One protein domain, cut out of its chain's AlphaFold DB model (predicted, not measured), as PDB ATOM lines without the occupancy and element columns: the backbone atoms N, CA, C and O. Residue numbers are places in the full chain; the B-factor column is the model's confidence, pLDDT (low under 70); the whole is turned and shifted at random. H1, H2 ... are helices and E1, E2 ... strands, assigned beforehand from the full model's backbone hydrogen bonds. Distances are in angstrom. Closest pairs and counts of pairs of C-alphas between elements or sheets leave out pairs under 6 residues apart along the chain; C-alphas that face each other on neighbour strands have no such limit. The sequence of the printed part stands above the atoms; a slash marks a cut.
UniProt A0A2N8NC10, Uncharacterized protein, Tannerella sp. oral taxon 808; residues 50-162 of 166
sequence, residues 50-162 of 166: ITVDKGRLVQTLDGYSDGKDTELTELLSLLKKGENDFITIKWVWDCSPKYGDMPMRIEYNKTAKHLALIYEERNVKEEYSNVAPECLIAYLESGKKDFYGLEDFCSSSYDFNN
ATOM      1  N   ILE A  50     129.105 215.399  82.963       97.62
ATOM      2  CA  ILE A  50     128.378 214.153  82.699       97.62
ATOM      3  C   ILE A  50     127.608 213.708  83.940       97.62
ATOM      4  O   ILE A  50     128.076 213.848  85.068       97.62
ATOM      5  N   THR A  51     126.418 213.145  83.735       98.31
ATOM      6  CA  THR A  51     125.654 212.462  84.782       98.31
ATOM      7  C   THR A  51     125.318 211.050  84.331       98.31
ATOM      8  O   THR A  51     124.786 210.863  83.238       98.31
ATOM      9  N   VAL A  52     125.610 210.068  85.180       98.31
ATOM     10  CA  VAL A  52     125.256 208.661  84.979       98.31
ATOM     11  C   VAL A  52     124.374 208.203  86.133       98.31
ATOM     12  O   VAL A  52     124.674 208.469  87.294       98.31
ATOM     13  N   ASP A  53     123.289 207.506  85.816       98.00
ATOM     14  CA  ASP A  53     122.433 206.840  86.795       98.00
ATOM     15  C   ASP A  53     122.659 205.325  86.696       98.00
ATOM     16  O   ASP A  53     122.422 204.724  85.645       98.00
ATOM     17  N   LYS A  54     123.169 204.715  87.771       96.94
ATOM     18  CA  LYS A  54     123.391 203.263  87.873       96.94
ATOM     19  C   LYS A  54     122.135 202.510  88.311       96.94
ATOM     20  O   LYS A  54     122.144 201.282  88.336       96.94
ATOM     21  N   GLY A  55     121.056 203.215  88.640       95.50
ATOM     22  CA  GLY A  55     119.830 202.632  89.154       95.50
ATOM     23  C   GLY A  55     120.044 201.989  90.521       95.50
ATOM     24  O   GLY A  55     120.692 202.553  91.403       95.50
ATOM     25  N   ARG A  56     119.465 200.803  90.710       94.06
ATOM     26  CA  ARG A  56     119.547 200.060  91.971       94.06
ATOM     27  C   ARG A  56     120.780 199.171  91.987       94.06
ATOM     28  O   ARG A  56     120.921 198.308  91.122       94.06
ATOM     29  N   LEU A  57     121.619 199.350  93.000       93.81
ATOM     30  CA  LEU A  57     122.791 198.520  93.241       93.81
ATOM     31  C   LEU A  57     122.563 197.617  94.452       93.81
ATOM     32  O   LEU A  57     121.969 198.018  95.455       93.81
ATOM     33  N   VAL A  58     123.050 196.383  94.334       89.19
ATOM     34  CA  VAL A  58     123.052 195.411  95.428       89.19
ATOM     35  C   VAL A  58     124.142 195.803  96.416       89.19
ATOM     36  O   VAL A  58     125.267 196.089  96.011       89.19
ATOM     37  N   GLN A  59     123.810 195.800  97.702       89.00
ATOM     38  CA  GLN A  59     124.738 196.133  98.774       89.00
ATOM     39  C   GLN A  59     125.248 194.858  99.466       89.00
ATOM     40  O   GLN A  59     124.481 193.926  99.725       89.00
ATOM     41  N   THR A  60     126.539 194.808  99.785       88.38
ATOM     42  CA  THR A  60     127.122 193.799 100.672       88.38
ATOM     43  C   THR A  60     126.671 194.027 102.116       88.38
ATOM     44  O   THR A  60     126.177 195.095 102.474       88.38
ATOM     45  N   LEU A  61     126.889 193.036 102.988       84.31
ATOM     46  CA  LEU A  61     126.586 193.169 104.420       84.31
ATOM     47  C   LEU A  61     127.365 194.305 105.102       84.31
ATOM     48  O   LEU A  61     126.882 194.858 106.087       84.31
ATOM     49  N   ASP A  62     128.536 194.653 104.567       84.69
ATOM     50  CA  ASP A  62     129.403 195.712 105.092       84.69
ATOM     51  C   ASP A  62     129.047 197.104 104.551       84.69
ATOM     52  O   ASP A  62     129.690 198.087 104.908       84.69
ATOM     53  N   GLY A  63     128.016 197.205 103.707       86.38
ATOM     54  CA  GLY A  63     127.489 198.486 103.257       86.38
ATOM     55  C   GLY A  63     128.046 199.002 101.928       86.38
ATOM     56  O   GLY A  63     127.868 200.181 101.639       86.38
ATOM     57  N   TYR A  64     128.665 198.158 101.097       91.00
ATOM     58  CA  TYR A  64     129.271 198.570  99.820       91.00
ATOM     59  C   TYR A  64     128.554 197.977  98.613       91.00
ATOM     60  O   TYR A  64     127.954 196.912  98.717       91.00
ATOM     61  N   SER A  65     128.662 198.606  97.445       93.06
ATOM     62  CA  SER A  65     128.120 198.028  96.213       93.06
ATOM     63  C   SER A  65     128.833 196.724  95.830       93.06
ATOM     64  O   SER A  65     130.068 196.645  95.791       93.06
ATOM     65  N   ASP A  66     128.041 195.699  95.525       90.25
ATOM     66  CA  ASP A  66     128.501 194.393  95.063       90.25
ATOM     67  C   ASP A  66     128.498 194.299  93.527       90.25
ATOM     68  O   ASP A  66     127.675 194.902  92.837       90.25
ATOM     69  N   GLY A  67     129.412 193.497  92.982       90.06
ATOM     70  CA  GLY A  67     129.524 193.231  91.550       90.06
ATOM     71  C   GLY A  67     130.623 194.012  90.823       90.06
ATOM     72  O   GLY A  67     131.510 194.627  91.414       90.06
ATOM     73  N   LYS A  68     130.601 193.892  89.489       93.06
ATOM     74  CA  LYS A  68     131.598 194.477  88.571       93.06
ATOM     75  C   LYS A  68     131.141 195.782  87.921       93.06
ATOM     76  O   LYS A  68     131.954 196.427  87.272       93.06
ATOM     77  N   ASP A  69     129.857 196.099  88.042       95.06
ATOM     78  CA  ASP A  69     129.245 197.289  87.468       95.06
ATOM     79  C   ASP A  69     128.607 198.117  88.588       95.06
ATOM     80  O   ASP A  69     127.439 197.950  88.922       95.06
ATOM     81  N   THR A  70     129.426 198.950  89.222       96.62
ATOM     82  CA  THR A  70     129.072 199.793  90.368       96.62
ATOM     83  C   THR A  70     129.380 201.263  90.080       96.62
ATOM     84  O   THR A  70     129.948 201.622  89.043       96.62
ATOM     85  N   GLU A  71     129.024 202.140  91.011       97.81
ATOM     86  CA  GLU A  71     129.374 203.558  90.995       97.81
ATOM     87  C   GLU A  71     130.890 203.804  90.923       97.81
ATOM     88  O   GLU A  71     131.337 204.634  90.133       97.81
ATOM     89  N   LEU A  72     131.702 203.050  91.675       97.94
ATOM     90  CA  LEU A  72     133.158 203.229  91.687       97.94
ATOM     91  C   LEU A  72     133.811 202.746  90.386       97.94
ATOM     92  O   LEU A  72     134.748 203.377  89.891       97.94
ATOM     93  N   THR A  73     133.309 201.658  89.788       97.94
ATOM     94  CA  THR A  73     133.819 201.192  88.488       97.94
ATOM     95  C   THR A  73     133.422 202.134  87.353       97.94
ATOM     96  O   THR A  73     134.214 202.346  86.434       97.94
ATOM     97  N   GLU A  74     132.230 202.735  87.427       98.50
ATOM     98  CA  GLU A  74     131.800 203.776  86.488       98.50
ATOM     99  C   GLU A  74     132.675 205.028  86.624       98.50
ATOM    100  O   GLU A  74     133.182 205.534  85.622       98.50
ATOM    101  N   LEU A  75     132.942 205.478  87.856       98.62
ATOM    102  CA  LEU A  75     133.826 206.614  88.119       98.62
ATOM    103  C   LEU A  75     135.211 206.385  87.514       98.62
ATOM    104  O   LEU A  75     135.713 207.232  86.776       98.62
ATOM    105  N   LEU A  76     135.798 205.211  87.756       98.56
ATOM    106  CA  LEU A  76     137.088 204.834  87.182       98.56
ATOM    107  C   LEU A  76     137.059 204.839  85.647       98.56
ATOM    108  O   LEU A  76     137.982 205.350  85.011       98.56
ATOM    109  N   SER A  77     136.002 204.289  85.043       98.38
ATOM    110  CA  SER A  77     135.812 204.265  83.587       98.38
ATOM    111  C   SER A  77     135.779 205.679  82.996       98.38
ATOM    112  O   SER A  77     136.491 205.971  82.033       98.38
ATOM    113  N   LEU A  78     135.006 206.584  83.602       98.25
ATOM    114  CA  LEU A  78     134.877 207.972  83.153       98.25
ATOM    115  C   LEU A  78     136.169 208.774  83.343       98.25
ATOM    116  O   LEU A  78     136.557 209.525  82.445       98.25
ATOM    117  N   LEU A  79     136.872 208.576  84.462       97.81
ATOM    118  CA  LEU A  79     138.173 209.201  84.714       97.81
ATOM    119  C   LEU A  79     139.224 208.765  83.688       97.81
ATOM    120  O   LEU A  79     139.969 209.603  83.184       97.81
ATOM    121  N   LYS A  80     139.248 207.477  83.324       97.88
ATOM    122  CA  LYS A  80     140.170 206.936  82.311       97.88
ATOM    123  C   LYS A  80     139.916 207.475  80.907       97.88
ATOM    124  O   LYS A  80     140.870 207.626  80.149       97.88
ATOM    125  N   LYS A  81     138.661 207.773  80.557       96.88
ATOM    126  CA  LYS A  81     138.339 208.460  79.293       96.88
ATOM    127  C   LYS A  81     138.895 209.884  79.284       96.88
ATOM    128  O   LYS A  81     139.365 210.349  78.255       96.88
ATOM    129  N   GLY A  82     138.868 210.568  80.430       94.25
ATOM    130  CA  GLY A  82     139.497 211.879  80.613       94.25
ATOM    131  C   GLY A  82     138.772 213.058  79.953       94.25
ATOM    132  O   GLY A  82     139.280 214.177  80.022       94.25
ATOM    133  N   GLU A  83     137.602 212.817  79.357       94.94
ATOM    134  CA  GLU A  83     136.807 213.773  78.566       94.94
ATOM    135  C   GLU A  83     135.959 214.729  79.422       94.94
ATOM    136  O   GLU A  83     135.590 215.807  78.962       94.94
ATOM    137  N   ASN A  84     135.646 214.336  80.660       95.88
ATOM    138  CA  ASN A  84     134.695 215.041  81.519       95.88
ATOM    139  C   ASN A  84     135.418 215.829  82.617       95.88
ATOM    140  O   ASN A  84     136.304 215.299  83.295       95.88
ATOM    141  N   ASP A  85     134.994 217.074  82.824       94.25
ATOM    142  CA  ASP A  85     135.526 217.953  83.875       94.25
ATOM    143  C   ASP A  85     134.714 217.857  85.167       94.25
ATOM    144  O   ASP A  85     135.229 218.117  86.256       94.25
ATOM    145  N   PHE A  86     133.443 217.472  85.046       97.50
ATOM    146  CA  PHE A  86     132.558 217.234  86.175       97.50
ATOM    147  C   PHE A  86     131.798 215.927  85.968       97.50
ATOM    148  O   PHE A  86     131.131 215.744  84.951       97.50
ATOM    149  N   ILE A  87     131.913 215.008  86.919       98.56
ATOM    150  CA  ILE A  87     131.278 213.692  86.867       98.56
ATOM    151  C   ILE A  87     130.277 213.603  88.011       98.56
ATOM    152  O   ILE A  87     130.646 213.761  89.172       98.56
ATOM    153  N   THR A  88     129.026 213.295  87.687       98.62
ATOM    154  CA  THR A  88     128.002 212.915  88.658       98.62
ATOM    155  C   THR A  88     127.590 211.473  88.421       98.62
ATOM    156  O   THR A  88     127.208 211.113  87.310       98.62
ATOM    157  N   ILE A  89     127.619 210.648  89.461       98.69
ATOM    158  CA  ILE A  89     127.113 209.273  89.404       98.69
ATOM    159  C   ILE A  89     126.068 209.115  90.493       98.69
ATOM    160  O   ILE A  89     126.353 209.411  91.648       98.69
ATOM    161  N   LYS A  90     124.868 208.668  90.130       98.19
ATOM    162  CA  LYS A  90     123.750 208.437  91.052       98.19
ATOM    163  C   LYS A  90     123.421 206.957  91.129       98.19
ATOM    164  O   LYS A  90     123.545 206.249  90.129       98.19
ATOM    165  N   TRP A  91     123.001 206.501  92.301       97.12
ATOM    166  CA  TRP A  91     122.477 205.153  92.495       97.12
ATOM    167  C   TRP A  91     121.567 205.092  93.720       97.12
ATOM    168  O   TRP A  91     121.483 206.032  94.507       97.12
ATOM    169  N   VAL A  92     120.888 203.964  93.885       95.06
ATOM    170  CA  VAL A  92     120.103 203.636  95.074       95.06
ATOM    171  C   VAL A  92     120.609 202.314  95.628       95.06
ATOM    172  O   VAL A  92     120.667 201.327  94.892       95.06
ATOM    173  N   TRP A  93     120.956 202.269  96.914       91.00
ATOM    174  CA  TRP A  93     121.149 200.990  97.593       91.00
ATOM    175  C   TRP A  93     119.807 200.394  98.001       91.00
ATOM    176  O   TRP A  93     118.991 201.045  98.659       91.00
ATOM    177  N   ASP A  94     119.605 199.134  97.617       80.62
ATOM    178  CA  ASP A  94     118.534 198.295  98.148       80.62
ATOM    179  C   ASP A  94     118.974 197.738  99.511       80.62
ATOM    180  O   ASP A  94     119.629 196.697  99.606       80.62
ATOM    181  N   CYS A  95     118.647 198.463 100.580       72.50
ATOM    182  CA  CYS A  95     119.033 198.118 101.947       72.50
ATOM    183  C   CYS A  95     118.140 197.027 102.583       72.50
ATOM    184  O   CYS A  95     118.114 196.897 103.812       72.50
ATOM    185  N   SER A  96     117.451 196.196 101.782       68.88
ATOM    186  CA  SER A  96     116.485 195.164 102.206       68.88
ATOM    187  C   SER A  96     115.142 195.740 102.695       68.88
ATOM    188  O   SER A  96     115.090 196.881 103.141       68.88
ATOM    189  N   PRO A  97     114.050 194.948 102.760       67.62
ATOM    190  CA  PRO A  97     112.711 195.450 103.108       67.62
ATOM    191  C   PRO A  97     112.567 196.022 104.532       67.62
ATOM    192  O   PRO A  97     111.494 196.503 104.891       67.62
ATOM    193  N   LYS A  98     113.607 195.937 105.373       70.00
ATOM    194  CA  LYS A  98     113.625 196.522 106.725       70.00
ATOM    195  C   LYS A  98     114.075 197.981 106.752       70.00
ATOM    196  O   LYS A  98     113.763 198.673 107.719       70.00
ATOM    197  N   TYR A  99     114.812 198.426 105.741       69.12
ATOM    198  CA  TYR A  99     115.344 199.779 105.644       69.12
ATOM    199  C   TYR A  99     114.834 200.413 104.348       69.12
ATOM    200  O   TYR A  99     114.583 199.715 103.370       69.12
ATOM    201  N   GLY A 100     114.604 201.726 104.361       79.50
ATOM    202  CA  GLY A 100     114.223 202.444 103.147       79.50
ATOM    203  C   GLY A 100     115.333 202.390 102.098       79.50
ATOM    204  O   GLY A 100     116.497 202.160 102.433       79.50
ATOM    205  N   ASP A 101     114.952 202.624 100.844       87.62
ATOM    206  CA  ASP A 101     115.899 202.891  99.764       87.62
ATOM    207  C   ASP A 101     116.860 204.007 100.182       87.62
ATOM    208  O   ASP A 101     116.436 205.013 100.746       87.62
ATOM    209  N   MET A 102     118.150 203.844  99.895       89.88
ATOM    210  CA  MET A 102     119.146 204.867 100.203       89.88
ATOM    211  C   MET A 102     119.679 205.461  98.897       89.88
ATOM    212  O   MET A 102     120.557 204.855  98.277       89.88
ATOM    213  N   PRO A 103     119.141 206.604  98.432       94.06
ATOM    214  CA  PRO A 103     119.664 207.293  97.264       94.06
ATOM    215  C   PRO A 103     120.997 207.966  97.589       94.06
ATOM    216  O   PRO A 103     121.155 208.671  98.591       94.06
ATOM    217  N   MET A 104     121.952 207.740  96.702       96.06
ATOM    218  CA  MET A 104     123.347 208.103  96.851       96.06
ATOM    219  C   MET A 104     123.848 208.793  95.585       96.06
ATOM    220  O   MET A 104     123.365 208.542  94.474       96.06
ATOM    221  N   ARG A 105     124.861 209.642  95.747       97.25
ATOM    222  CA  ARG A 105     125.512 210.319  94.628       97.25
ATOM    223  C   ARG A 105     126.992 210.562  94.892       97.25
ATOM    224  O   ARG A 105     127.370 210.961  95.984       97.25
ATOM    225  N   ILE A 106     127.807 210.400  93.857       98.31
ATOM    226  CA  ILE A 106     129.179 210.906  93.793       98.31
ATOM    227  C   ILE A 106     129.195 212.135  92.897       98.31
ATOM    228  O   ILE A 106     128.597 212.125  91.818       98.31
ATOM    229  N   GLU A 107     129.920 213.162  93.318       98.12
ATOM    230  CA  GLU A 107     130.279 214.302  92.484       98.12
ATOM    231  C   GLU A 107     131.792 214.471  92.466       98.12
ATOM    232  O   GLU A 107     132.426 214.554  93.513       98.12
ATOM    233  N   TYR A 108     132.376 214.538  91.276       98.44
ATOM    234  CA  TYR A 108     133.798 214.798  91.101       98.44
ATOM    235  C   TYR A 108     134.015 215.984  90.170       98.44
ATOM    236  O   TYR A 108     133.612 215.946  89.010       98.44
ATOM    237  N   ASN A 109     134.688 217.017  90.671       97.62
ATOM    238  CA  ASN A 109     135.137 218.170  89.903       97.62
ATOM    239  C   ASN A 109     136.651 218.074  89.686       97.62
ATOM    240  O   ASN A 109     137.439 218.269  90.615       97.62
ATOM    241  N   LYS A 110     137.049 217.814  88.440       95.44
ATOM    242  CA  LYS A 110     138.445 217.662  88.022       95.44
ATOM    243  C   LYS A 110     139.249 218.944  88.218       95.44
ATOM    244  O   LYS A 110     140.366 218.892  88.730       95.44
ATOM    245  N   THR A 111     138.682 220.085  87.836       93.25
ATOM    246  CA  THR A 111     139.348 221.393  87.912       93.25
ATOM    247  C   THR A 111     139.547 221.825  89.359       93.25
ATOM    248  O   THR A 111     140.650 222.201  89.749       93.25
ATOM    249  N   ALA A 112     138.500 221.707  90.179       95.56
ATOM    250  CA  ALA A 112     138.554 222.044  91.599       95.56
ATOM    251  C   ALA A 112     139.258 220.974  92.452       95.56
ATOM    252  O   ALA A 112     139.496 221.205  93.636       95.56
ATOM    253  N   LYS A 113     139.583 219.807  91.872       96.94
ATOM    254  CA  LYS A 113     140.133 218.638  92.577       96.94
ATOM    255  C   LYS A 113     139.295 218.270  93.801       96.94
ATOM    256  O   LYS A 113     139.825 218.051  94.891       96.94
ATOM    257  N   HIS A 114     137.982 218.259  93.610       97.62
ATOM    258  CA  HIS A 114     137.007 218.057  94.671       97.62
ATOM    259  C   HIS A 114     136.183 216.807  94.395       97.62
ATOM    260  O   HIS A 114     135.656 216.647  93.294       97.62
ATOM    261  N   LEU A 115     136.056 215.947  95.398       98.19
ATOM    262  CA  LEU A 115     135.230 214.748  95.375       98.19
ATOM    263  C   LEU A 115     134.224 214.835  96.521       98.19
ATOM    264  O   LEU A 115     134.604 215.143  97.643       98.19
ATOM    265  N   ALA A 116     132.961 214.533  96.256       97.38
ATOM    266  CA  ALA A 116     131.932 214.428  97.277       97.38
ATOM    267  C   ALA A 116     131.181 213.103  97.144       97.38
ATOM    268  O   ALA A 116     130.772 212.728  96.044       97.38
ATOM    269  N   LEU A 117     130.962 212.431  98.271       96.50
ATOM    270  CA  LEU A 117     129.987 211.356  98.425       96.50
ATOM    271  C   LEU A 117     128.787 211.908  99.196       96.50
ATOM    272  O   LEU A 117     128.931 212.460 100.283       96.50
ATOM    273  N   ILE A 118     127.597 211.798  98.616       95.25
ATOM    274  CA  ILE A 118     126.384 212.464  99.085       95.25
ATOM    275  C   ILE A 118     125.312 211.418  99.372       95.25
ATOM    276  O   ILE A 118     124.933 210.642  98.493       95.25
ATOM    277  N   TYR A 119     124.776 211.465 100.588       92.19
ATOM    278  CA  TYR A 119     123.610 210.708 101.029       92.19
ATOM    279  C   TYR A 119     122.377 211.599 100.839       92.19
ATOM    280  O   TYR A 119     122.120 212.480 101.667       92.19
ATOM    281  N   GLU A 120     121.637 211.426  99.737       88.12
ATOM    282  CA  GLU A 120     120.690 212.448  99.259       88.12
ATOM    283  C   GLU A 120     119.545 212.717 100.247       88.12
ATOM    284  O   GLU A 120     119.252 213.873 100.539       88.12
ATOM    285  N   GLU A 121     118.945 211.681 100.838       83.12
ATOM    286  CA  GLU A 121     117.835 211.864 101.791       83.12
ATOM    287  C   GLU A 121     118.247 212.573 103.080       83.12
ATOM    288  O   GLU A 121     117.439 213.252 103.713       83.12
ATOM    289  N   ARG A 122     119.505 212.403 103.490       77.50
ATOM    290  CA  ARG A 122     120.009 212.960 104.747       77.50
ATOM    291  C   ARG A 122     120.753 214.270 104.546       77.50
ATOM    292  O   ARG A 122     121.147 214.860 105.541       77.50
ATOM    293  N   ASN A 123     120.973 214.717 103.308       78.19
ATOM    294  CA  ASN A 123     121.854 215.844 102.981       78.19
ATOM    295  C   ASN A 123     123.218 215.771 103.696       78.19
ATOM    296  O   ASN A 123     123.811 216.796 104.031       78.19
ATOM    297  N   VAL A 124     123.706 214.553 103.950       87.81
ATOM    298  CA  VAL A 124     125.040 214.320 104.508       87.81
ATOM    299  C   VAL A 124     126.007 214.237 103.340       87.81
ATOM    300  O   VAL A 124     125.746 213.511 102.377       87.81
ATOM    301  N   LYS A 125     127.103 214.989 103.418       92.56
ATOM    302  CA  LYS A 125     128.155 214.999 102.403       92.56
ATOM    303  C   LYS A 125     129.486 214.674 103.059       92.56
ATOM    304  O   LYS A 125     129.862 215.277 104.061       92.56
ATOM    305  N   GLU A 126     130.190 213.730 102.470       94.00
ATOM    306  CA  GLU A 126     131.593 213.459 102.735       94.00
ATOM    307  C   GLU A 126     132.395 214.107 101.617       94.00
ATOM    308  O   GLU A 126     132.297 213.697 100.460       94.00
ATOM    309  N   GLU A 127     133.124 215.165 101.948       96.00
ATOM    310  CA  GLU A 127     133.798 216.023 100.981       96.00
ATOM    311  C   GLU A 127     135.314 215.860 101.102       96.00
ATOM    312  O   GLU A 127     135.884 215.853 102.193       96.00
ATOM    313  N   TYR A 128     135.976 215.736  99.955       97.25
ATOM    314  CA  TYR A 128     137.411 215.551  99.840       97.25
ATOM    315  C   TYR A 128     137.986 216.609  98.903       97.25
ATOM    316  O   TYR A 128     137.616 216.693  97.730       97.25
ATOM    317  N   SER A 129     138.928 217.403  99.407       96.88
ATOM    318  CA  SER A 129     139.675 218.381  98.607       96.88
ATOM    319  C   SER A 129     141.042 217.835  98.190       96.88
ATOM    320  O   SER A 129     141.516 216.857  98.765       96.88
ATOM    321  N   ASN A 130     141.693 218.465  97.206       96.62
ATOM    322  CA  ASN A 130     143.005 218.066  96.669       96.62
ATOM    323  C   ASN A 130     143.046 216.644  96.071       96.62
ATOM    324  O   ASN A 130     144.081 215.975  96.081       96.62
ATOM    325  N   VAL A 131     141.930 216.198  95.494       97.94
ATOM    326  CA  VAL A 131     141.789 214.900  94.825       97.94
ATOM    327  C   VAL A 131     142.084 215.051  93.329       97.94
ATOM    328  O   VAL A 131     141.201 215.330  92.513       97.94
ATOM    329  N   ALA A 132     143.356 214.913  92.957       97.38
ATOM    330  CA  ALA A 132     143.767 214.956  91.556       97.38
ATOM    331  C   ALA A 132     143.330 213.681  90.793       97.38
ATOM    332  O   ALA A 132     143.256 212.607  91.397       97.38
ATOM    333  N   PRO A 133     143.055 213.755  89.476       97.56
ATOM    334  CA  PRO A 133     142.566 212.606  88.710       97.56
ATOM    335  C   PRO A 133     143.477 211.383  88.789       97.56
ATOM    336  O   PRO A 133     143.002 210.267  88.957       97.56
ATOM    337  N   GLU A 134     144.788 211.587  88.694       98.06
ATOM    338  CA  GLU A 134     145.790 210.527  88.685       98.06
ATOM    339  C   GLU A 134     145.820 209.728  89.994       98.06
ATOM    340  O   GLU A 134     145.905 208.499  89.956       98.06
ATOM    341  N   CYS A 135     145.683 210.393  91.145       97.94
ATOM    342  CA  CYS A 135     145.665 209.713  92.437       97.94
ATOM    343  C   CYS A 135     144.314 209.036  92.697       97.94
ATOM    344  O   CYS A 135     144.287 207.929  93.229       97.94
ATOM    345  N   LEU A 136     143.204 209.639  92.247       98.44
ATOM    346  CA  LEU A 136     141.879 209.025  92.333       98.44
ATOM    347  C   LEU A 136     141.777 207.775  91.450       98.44
ATOM    348  O   LEU A 136     141.222 206.767  91.878       98.44
ATOM    349  N   ILE A 137     142.356 207.799  90.247       98.56
ATOM    350  CA  ILE A 137     142.457 206.612  89.388       98.56
ATOM    351  C   ILE A 137     143.247 205.512  90.105       98.56
ATOM    352  O   ILE A 137     142.741 204.397  90.216       98.56
ATOM    353  N   ALA A 138     144.433 205.821  90.641       98.38
ATOM    354  CA  ALA A 138     145.254 204.841  91.357       98.38
ATOM    355  C   ALA A 138     144.535 204.258  92.588       98.38
ATOM    356  O   ALA A 138     144.590 203.049  92.828       98.38
ATOM    357  N   TYR A 139     143.812 205.100  93.332       98.25
ATOM    358  CA  TYR A 139     142.971 204.681  94.450       98.25
ATOM    359  C   TYR A 139     141.896 203.683  94.004       98.25
ATOM    360  O   TYR A 139     141.802 202.583  94.549       98.25
ATOM    361  N   LEU A 140     141.115 204.023  92.976       97.94
ATOM    362  CA  LEU A 140     140.030 203.175  92.475       97.94
ATOM    363  C   LEU A 140     140.553 201.856  91.881       97.94
ATOM    364  O   LEU A 140     139.934 200.806  92.055       97.94
ATOM    365  N   GLU A 141     141.716 201.875  91.225       97.94
ATOM    366  CA  GLU A 141     142.377 200.671  90.704       97.94
ATOM    367  C   GLU A 141     142.854 199.714  91.803       97.94
ATOM    368  O   GLU A 141     142.962 198.512  91.555       97.94
ATOM    369  N   SER A 142     143.083 200.207  93.024       97.00
ATOM    370  CA  SER A 142     143.444 199.359  94.167       97.00
ATOM    371  C   SER A 142     142.290 198.469  94.659       97.00
ATOM    372  O   SER A 142     142.516 197.533  95.427       97.00
ATOM    373  N   GLY A 143     141.055 198.729  94.208       94.06
ATOM    374  CA  GLY A 143     139.876 197.923  94.532       94.06
ATOM    375  C   GLY A 143     139.212 198.253  95.872       94.06
ATOM    376  O   GLY A 143     138.385 197.466  96.343       94.06
ATOM    377  N   LYS A 144     139.552 199.397  96.480       93.50
ATOM    378  CA  LYS A 144     138.858 199.951  97.655       93.50
ATOM    379  C   LYS A 144     137.367 200.163  97.359       93.50
ATOM    380  O   LYS A 144     136.968 200.329  96.206       93.50
ATOM    381  N   LYS A 145     136.541 200.091  98.404       92.31
ATOM    382  CA  LYS A 145     135.070 200.028  98.299       92.31
ATOM    383  C   LYS A 145     134.341 201.267  98.820       92.31
ATOM    384  O   LYS A 145     133.135 201.374  98.645       92.31
ATOM    385  N   ASP A 146     135.082 202.193  99.402       92.88
ATOM    386  CA  ASP A 146     134.641 203.492  99.906       92.88
ATOM    387  C   ASP A 146     135.707 204.540  99.550       92.88
ATOM    388  O   ASP A 146     136.604 204.242  98.760       92.88
ATOM    389  N   PHE A 147     135.630 205.751 100.103       95.62
ATOM    390  CA  PHE A 147     136.686 206.771 100.000       95.62
ATOM    391  C   PHE A 147     137.502 206.919 101.296       95.62
ATOM    392  O   PHE A 147     138.256 207.881 101.455       95.62
ATOM    393  N   TYR A 148     137.371 205.973 102.231       89.94
ATOM    394  CA  TYR A 148     138.172 205.950 103.448       89.94
ATOM    395  C   TYR A 148     139.584 205.435 103.129       89.94
ATOM    396  O   TYR A 148     139.772 204.341 102.589       89.94
ATOM    397  N   GLY A 149     140.609 206.222 103.465       91.38
ATOM    398  CA  GLY A 149     141.988 205.939 103.061       91.38
ATOM    399  C   GLY A 149     142.366 206.531 101.701       91.38
ATOM    400  O   GLY A 149     143.381 206.138 101.127       91.38
ATOM    401  N   LEU A 150     141.574 207.464 101.154       95.31
ATOM    402  CA  LEU A 150     141.953 208.221  99.955       95.31
ATOM    403  C   LEU A 150     143.284 208.969 100.157       95.31
ATOM    404  O   LEU A 150     144.054 209.135  99.209       95.31
ATOM    405  N   GLU A 151     143.586 209.351 101.398       94.50
ATOM    406  CA  GLU A 151     144.824 210.004 101.821       94.50
ATOM    407  C   GLU A 151     146.091 209.154 101.624       94.50
ATOM    408  O   GLU A 151     147.189 209.704 101.537       94.50
ATOM    409  N   ASP A 152     145.956 207.831 101.489       94.88
ATOM    410  CA  ASP A 152     147.081 206.945 101.165       94.88
ATOM    411  C   ASP A 152     147.577 207.157  99.717       94.88
ATOM    412  O   ASP A 152     148.682 206.740  99.363       94.88
ATOM    413  N   PHE A 153     146.764 207.800  98.867       96.88
ATOM    414  CA  PHE A 153     147.017 207.992  97.434       96.88
ATOM    415  C   PHE A 153     147.044 209.469  97.038       96.88
ATOM    416  O   PHE A 153     147.884 209.888  96.239       96.88
ATOM    417  N   CYS A 154     146.116 210.257  97.574       95.62
ATOM    418  CA  CYS A 154     145.989 211.683  97.330       95.62
ATOM    419  C   CYS A 154     146.457 212.463  98.563       95.62
ATOM    420  O   CYS A 154     146.219 212.051  99.689       95.62
ATOM    421  N   SER A 155     147.026 213.658  98.392       93.50
ATOM    422  CA  SER A 155     147.228 214.597  99.513       93.50
ATOM    423  C   SER A 155     145.912 215.283  99.913       93.50
ATOM    424  O   SER A 155     145.839 216.510 100.010       93.50
ATOM    425  N   SER A 156     144.848 214.492 100.054       92.25
ATOM    426  CA  SER A 156     143.487 214.971 100.240       92.25
ATOM    427  C   SER A 156     143.216 215.436 101.666       92.25
ATOM    428  O   SER A 156     143.820 214.942 102.616       92.25
ATOM    429  N   SER A 157     142.264 216.357 101.825       91.75
ATOM    430  CA  SER A 157     141.662 216.670 103.129       91.75
ATOM    431  C   SER A 157     140.209 216.225 103.150       91.75
ATOM    432  O   SER A 157     139.524 216.402 102.148       91.75
ATOM    433  N   TYR A 158     139.737 215.739 104.293       91.94
ATOM    434  CA  TYR A 158     138.357 215.299 104.501       91.94
ATOM    435  C   TYR A 158     137.550 216.325 105.314       91.94
ATOM    436  O   TYR A 158     138.042 216.813 106.335       91.94
ATOM    437  N   ASP A 159     136.323 216.623 104.882       89.75
ATOM    438  CA  ASP A 159     135.302 217.353 105.646       89.75
ATOM    439  C   ASP A 159     133.993 216.549 105.675       89.75
ATOM    440  O   ASP A 159     133.476 216.127 104.639       89.75
ATOM    441  N   PHE A 160     133.441 216.354 106.872       87.69
ATOM    442  CA  PHE A 160     132.124 215.753 107.055       87.69
ATOM    443  C   PHE A 160     131.090 216.866 107.217       87.69
ATOM    444  O   PHE A 160     130.989 217.506 108.267       87.69
ATOM    445  N   ASN A 161     130.299 217.093 106.175       82.06
ATOM    446  CA  ASN A 161     129.348 218.187 106.115       82.06
ATOM    447  C   ASN A 161     127.914 217.681 106.322       82.06
ATOM    448  O   ASN A 161     127.282 217.114 105.431       82.06
ATOM    449  N   ASN A 162     127.388 217.922 107.522       79.94
ATOM    450  CA  ASN A 162     126.003 217.645 107.911       79.94
ATOM    451  C   ASN A 162     125.210 218.923 108.243       79.94
ATOM    452  O   ASN A 162     124.126 218.861 108.821       79.94
TER     453      ASN A 162
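This is residues 50 to 162 of the 166 residues of an uncharacterized protein of Tannerella sp. oral taxon 808 (UniProt A0A2N8NC10). A twisted wall of six strands has H1 packed over E1 and E2 on one face, with H2 packed on H1. The long link after H2, residues 142 to 156, passes over the same face on its way to the edge strand E6. The printed part has 113 residues with two named helices and six named strands, in the order E1 H1 E2 E3 E4 E5 H2 E6, and is of mixed class. The mixed sheet runs E1 E2 E3 E4 E5 E6; the whole is compact, radius of gyration of the C-alphas 13.5 A, spans 39 by 29 by 25 A.

E1, residues 50 to 58, is parallel to E2, residues 86 to 94; N 52 and O 88, 2.9 A, are within hydrogen-bond range. E2, E3 (102 to 109), E4 (114 to 119) and E5 (124 to 129) form a meander of hairpins, each strand the antiparallel neighbour of the one before, with N 89 and O 106, N 107 and O 116, and N 117 and O 126 each 2.9 A apart. E6, residues 157 to 161, is antiparallel to E5, with N 127 and O 159 at 2.9 A. H1, residues 71 to 81, is on the sheet in two layers, helix over sheet, at a height of 9.5 A, over E1 and E2; its closest C-alphas to E2 are Glu 71 and Ile 89, 6.3 A. E1, H1 and E2 make a strand-helix-strand unit, parallel neighbours joined through a helix, with a right-handed crossover. H2, residues 133 to 141, touches H1, closest C-alphas Leu 76 and Ile 137, 6.1 A, at a steep tilt of 46 degrees, opposite ways. H2 is only just not on the sheet, with 4 pairs of C-alphas within 10 A. In H1 and H2 every O i to N i+4 pair is within hydrogen-bond range.

E1 begins at C-alpha 50 (128.378, 214.153, 82.699), bends by 53 degrees at residue 55 and measures 23.3 A. E2 measures 26.4 A, E3 23.2 A and H1 15.5 A. E6 ends at C-alpha 161 (129.348, 218.187, 106.115).

The C-alphas of Lys 98 and Thr 111, the farthest apart, are 40.4 A apart. The printed part has no cut; the links E1 to H1 and H2 to E6 are long. Residues 96 to 97 and 99 have pLDDT under 70.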